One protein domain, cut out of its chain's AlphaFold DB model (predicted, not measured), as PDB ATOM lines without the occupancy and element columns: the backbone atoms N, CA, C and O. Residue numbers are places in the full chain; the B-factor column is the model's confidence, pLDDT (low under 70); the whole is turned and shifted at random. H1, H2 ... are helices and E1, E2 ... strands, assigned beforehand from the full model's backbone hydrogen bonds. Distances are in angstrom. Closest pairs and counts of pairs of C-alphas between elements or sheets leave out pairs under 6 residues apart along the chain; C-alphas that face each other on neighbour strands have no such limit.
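This is residues 7 to 46 of the 104 residues of an uncharacterized protein of Acinetobacter wanghuae (UniProt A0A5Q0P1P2). A small two-strand hairpin, E1 and E2, stands over the middle of one helix, H1, with little contact between them, and a wide loop of residues 16 to 30 joins E2 to H1; its residues 24 to 30 stick out. The printed part has 40 residues, in the order E1, E2, H1, with an antiparallel sheet E1 - E2, and is mixed, helices and strands. It is only just loose, close to compact, with a radius of gyration of the C-alphas of 11.1 A and spans of 31 by 22 by 18 A.

Find C-alpha 7 at (47.226, 50.199, -30.163), where E1, residues 7 to 9, begins and runs 6.3 A. E2 is residues 12 to 15, 9.6 A long. H1, residues 31 to 44, runs 20.0 A to C-alpha 44 at (34.553, 43.703, -33.029).

In the hairpin, look for N 9 and O 12, 2.9 A apart and within hydrogen-bond range; the strands' directions differ by 162 degrees. The closest C-alphas of E1 and H1, Phe 9 and Ile 38, are 7.6 A apart. In H1 every O i to N i+4 pair is within hydrogen-bond range.

The C-alphas farthest apart, Asn 26 and Lys 46, are 31.8 A apart. The printed part has no cut; the link E2 to H1 is long. The pLDDT is under 70 at residue 10 and residues 42 to 46.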
ATOM      1  N   ILE A   7      47.849  51.531 -30.147       80.88
ATOM      2  CA  ILE A   7      47.226  50.199 -30.163       80.88
ATOM      3  C   ILE A   7      47.214  49.653 -28.734       80.88
ATOM      4  O   ILE A   7      48.258  49.585 -28.091       80.88
ATOM      5  N   LEU A   8      46.046  49.206 -28.270       78.81
ATOM      6  CA  LEU A   8      45.899  48.458 -27.022       78.81
ATOM      7  C   LEU A   8      45.968  46.953 -27.320       78.81
ATOM      8  O   LEU A   8      45.131  46.425 -28.053       78.81
ATOM      9  N   PHE A   9      46.961  46.251 -26.771       74.31
ATOM     10  CA  PHE A   9      47.151  44.814 -26.990       74.31
ATOM     11  C   PHE A   9      47.558  44.085 -25.705       74.31
ATOM     12  O   PHE A   9      48.608  44.364 -25.138       74.31
ATOM     13  N   GLU A  10      46.740  43.126 -25.254       69.94
ATOM     14  CA  GLU A  10      47.010  42.284 -24.069       69.94
ATOM     15  C   GLU A  10      47.483  43.088 -22.841       69.94
ATOM     16  O   GLU A  10      48.413  42.694 -22.141       69.94
ATOM     17  N   LYS A  11      46.805  44.217 -22.577       77.50
ATOM     18  CA  LYS A  11      47.092  45.198 -21.507       77.50
ATOM     19  C   LYS A  11      48.320  46.091 -21.729       77.50
ATOM     20  O   LYS A  11      48.649  46.872 -20.845       77.50
ATOM     21  N   ASN A  12      48.963  46.009 -22.889       74.69
ATOM     22  CA  ASN A  12      50.049  46.900 -23.275       74.69
ATOM     23  C   ASN A  12      49.545  48.003 -24.207       74.69
ATOM     24  O   ASN A  12      48.736  47.758 -25.104       74.69
ATOM     25  N   GLU A  13      50.083  49.200 -24.012       85.31
ATOM     26  CA  GLU A  13      49.922  50.341 -24.905       85.31
ATOM     27  C   GLU A  13      51.104  50.400 -25.873       85.31
ATOM     28  O   GLU A  13      52.263  50.451 -25.459       85.31
ATOM     29  N   ILE A  14      50.815  50.382 -27.174       83.88
ATOM     30  CA  ILE A  14      51.811  50.533 -28.236       83.88
ATOM     31  C   ILE A  14      51.562  51.887 -28.912       83.88
ATOM     32  O   ILE A  14      50.686  51.977 -29.782       83.88
ATOM     33  N   PRO A  15      52.283  52.952 -28.522       84.81
ATOM     34  CA  PRO A  15      52.125  54.263 -29.132       84.81
ATOM     35  C   PRO A  15      52.694  54.263 -30.556       84.81
ATOM     36  O   PRO A  15      53.831  53.856 -30.799       84.81
ATOM     37  N   LEU A  16      51.891  54.726 -31.512       83.88
ATOM     38  CA  LEU A  16      52.251  54.856 -32.924       83.88
ATOM     39  C   LEU A  16      52.525  56.305 -33.324       83.88
ATOM     40  O   LEU A  16      53.309  56.529 -34.242       83.88
ATOM     41  N   HIS A  17      51.901  57.286 -32.661       82.56
ATOM     42  CA  HIS A  17      52.046  58.718 -32.977       82.56
ATOM     43  C   HIS A  17      51.847  59.029 -34.474       82.56
ATOM     44  O   HIS A  17      52.639  59.752 -35.086       82.56
ATOM     45  N   GLY A  18      50.858  58.380 -35.099       73.12
ATOM     46  CA  GLY A  18      50.591  58.488 -36.536       73.12
ATOM     47  C   GLY A  18      51.670  57.900 -37.457       73.12
ATOM     48  O   GLY A  18      51.667  58.191 -38.653       73.12
ATOM     49  N   ARG A  19      52.601  57.090 -36.936       80.69
ATOM     50  CA  ARG A  19      53.671  56.433 -37.703       80.69
ATOM     51  C   ARG A  19      53.318  54.993 -38.073       80.69
ATOM     52  O   ARG A  19      52.386  54.388 -37.553       80.69
ATOM     53  N   ASN A  20      54.129  54.428 -38.964       83.00
ATOM     54  CA  ASN A  20      54.030  53.030 -39.366       83.00
ATOM     55  C   ASN A  20      54.532  52.100 -38.252       83.00
ATOM     56  O   ASN A  20      55.640  52.275 -37.745       83.00
ATOM     57  N   LEU A  21      53.749  51.067 -37.933       84.44
ATOM     58  CA  LEU A  21      54.188  49.951 -37.097       84.44
ATOM     59  C   LEU A  21      54.990  48.947 -37.936       84.44
ATOM     60  O   LEU A  21      54.487  48.447 -38.942       84.44
ATOM     61  N   ILE A  22      56.203  48.603 -37.500       86.06
ATOM     62  CA  ILE A  22      57.031  47.565 -38.131       86.06
ATOM     63  C   ILE A  22      57.066  46.337 -37.217       86.06
ATOM     64  O   ILE A  22      57.484  46.428 -36.067       86.06
ATOM     65  N   LEU A  23      56.643  45.178 -37.734       86.25
ATOM     66  CA  LEU A  23      56.665  43.902 -37.012       86.25
ATOM     67  C   LEU A  23      57.849  43.047 -37.466       86.25
ATOM     68  O   LEU A  23      57.878  42.565 -38.599       86.25
ATOM     69  N   THR A  24      58.802  42.813 -36.569       90.50
ATOM     70  CA  THR A  24      60.008  42.012 -36.831       90.50
ATOM     71  C   THR A  24      60.001  40.698 -36.050       90.50
ATOM     72  O   THR A  24      59.241  40.519 -35.102       90.50
ATOM     73  N   GLY A  25      60.850  39.752 -36.454       91.62
ATOM     74  CA  GLY A  25      61.026  38.459 -35.787       91.62
ATOM     75  C   GLY A  25      61.081  37.296 -36.773       91.62
ATOM     76  O   GLY A  25      60.715  37.446 -37.942       91.62
ATOM     77  N   ASN A  26      61.501  36.127 -36.299       92.44
ATOM     78  CA  ASN A  26      61.649  34.922 -37.120       92.44
ATOM     79  C   ASN A  26      60.300  34.371 -37.617       92.44
ATOM     80  O   ASN A  26      59.220  34.767 -37.168       92.44
ATOM     81  N   ASN A  27      60.337  33.434 -38.561       92.00
ATOM     82  CA  ASN A  27      59.137  32.692 -38.952       92.00
ATOM     83  C   ASN A  27      58.565  31.941 -37.739       92.00
ATOM     84  O   ASN A  27      59.309  31.462 -36.891       92.00
ATOM     85  N   GLY A  28      57.235  31.902 -37.622       90.88
ATOM     86  CA  GLY A  28      56.556  31.317 -36.461       90.88
ATOM     87  C   GLY A  28      56.517  32.198 -35.202       90.88
ATOM     88  O   GLY A  28      55.821  31.847 -34.261       90.88
ATOM     89  N   SER A  29      57.149  33.381 -35.187       86.31
ATOM     90  CA  SER A  29      57.180  34.279 -34.012       86.31
ATOM     91  C   SER A  29      55.841  34.954 -33.659       86.31
ATOM     92  O   SER A  29      55.813  35.869 -32.843       86.31
ATOM     93  N   GLY A  30      54.740  34.584 -34.320       87.31
ATOM     94  CA  GLY A  30      53.413  35.130 -34.025       87.31
ATOM     95  C   GLY A  30      53.050  36.456 -34.709       87.31
ATOM     96  O   GLY A  30      52.005  37.014 -34.391       87.31
ATOM     97  N   LYS A  31      53.816  36.953 -35.694       93.00
ATOM     98  CA  LYS A  31      53.473  38.200 -36.431       93.00
ATOM     99  C   LYS A  31      52.057  38.171 -37.035       93.00
ATOM    100  O   LYS A  31      51.279  39.099 -36.845       93.00
ATOM    101  N   THR A  32      51.695  37.075 -37.705       85.94
ATOM    102  CA  THR A  32      50.346  36.874 -38.268       85.94
ATOM    103  C   THR A  32      49.278  36.776 -37.179       85.94
ATOM    104  O   THR A  32      48.173  37.283 -37.348       85.94
ATOM    105  N   TYR A  33      49.605  36.159 -36.041       84.25
ATOM    106  CA  TYR A  33      48.700  36.060 -34.896       84.25
ATOM    107  C   TYR A  33      48.378  37.442 -34.316       84.25
ATOM    108  O   TYR A  33      47.207  37.769 -34.132       84.25
ATOM    109  N   PHE A  34      49.399  38.276 -34.114       85.12
ATOM    110  CA  PHE A  34      49.251  39.654 -33.648       85.12
ATOM    111  C   PHE A  34      48.370  40.489 -34.592       85.12
ATOM    112  O   PHE A  34      47.404  41.111 -34.149       85.12
ATOM    113  N   LEU A  35      48.625  40.426 -35.907       84.56
ATOM    114  CA  LEU A  35      47.796  41.114 -36.906       84.56
ATOM    115  C   LEU A  35      46.342  40.628 -36.883       84.56
ATOM    116  O   LEU A  35      45.421  41.442 -36.934       84.56
ATOM    117  N   ASN A  36      46.116  39.318 -36.758       80.31
ATOM    118  CA  ASN A  36      44.769  38.758 -36.659       80.31
ATOM    119  C   ASN A  36      44.048  39.206 -35.386       80.31
ATOM    120  O   ASN A  36      42.850  39.481 -35.436       80.31
ATOM    121  N   LYS A  37      44.750  39.319 -34.256       78.94
ATOM    122  CA  LYS A  37      44.174  39.833 -33.008       78.94
ATOM    123  C   LYS A  37      43.773  41.297 -33.124       78.94
ATOM    124  O   LYS A  37      42.642  41.614 -32.768       78.94
ATOM    125  N   ILE A  38      44.635  42.151 -33.682       80.31
ATOM    126  CA  ILE A  38      44.289  43.554 -33.957       80.31
ATOM    127  C   ILE A  38      43.095  43.628 -34.902       80.31
ATOM    128  O   ILE A  38      42.125  44.322 -34.614       80.31
ATOM    129  N   ARG A  39      43.127  42.873 -36.007       78.19
ATOM    130  CA  ARG A  39      42.029  42.826 -36.976       78.19
ATOM    131  C   ARG A  39      40.719  42.442 -36.300       78.19
ATOM    132  O   ARG A  39      39.714  43.098 -36.532       78.19
ATOM    133  N   ASN A  40      40.728  41.397 -35.479       70.25
ATOM    134  CA  ASN A  40      39.535  40.929 -34.782       70.25
ATOM    135  C   ASN A  40      39.058  41.948 -33.738       70.25
ATOM    136  O   ASN A  40      37.857  42.129 -33.592       70.25
ATOM    137  N   HIS A  41      39.966  42.641 -33.048       70.94
ATOM    138  CA  HIS A  41      39.617  43.699 -32.101       70.94
ATOM    139  C   HIS A  41      38.939  44.885 -32.809       70.94
ATOM    140  O   HIS A  41      37.802  45.212 -32.494       70.94
ATOM    141  N   LEU A  42      39.561  45.412 -33.870       68.62
ATOM    142  CA  LEU A  42      39.009  46.500 -34.690       68.62
ATOM    143  C   LEU A  42      37.711  46.110 -35.416       68.62
ATOM    144  O   LEU A  42      36.857  46.955 -35.683       68.62
ATOM    145  N   ALA A  43      37.573  44.835 -35.782       64.62
ATOM    146  CA  ALA A  43      36.360  44.287 -36.379       64.62
ATOM    147  C   ALA A  43      35.228  44.123 -35.356       64.62
ATOM    148  O   ALA A  43      34.072  44.288 -35.720       64.62
ATOM    149  N   ASN A  44      35.543  43.812 -34.099       57.41
ATOM    150  CA  ASN A  44      34.553  43.703 -33.029       57.41
ATOM    151  C   ASN A  44      34.076  45.079 -32.539       57.41
ATOM    152  O   ASN A  44      32.910  45.202 -32.171       57.41
ATOM    153  N   ASP A  45      34.917  46.115 -32.629       51.09
ATOM    154  CA  ASP A  45      34.513  47.512 -32.392       51.09
ATOM    155  C   ASP A  45      33.524  48.024 -33.457       51.09
ATOM    156  O   ASP A  45      32.736  48.938 -33.217       51.09
ATOM    157  N   LYS A  46      33.514  47.395 -34.638       45.03
ATOM    158  CA  LYS A  46      32.517  47.598 -35.692       45.03
ATOM    159  C   LYS A  46      31.517  46.447 -35.675       45.03
ATOM    160  O   LYS A  46      31.596  45.565 -36.519       45.03
TER     161      LYS A  46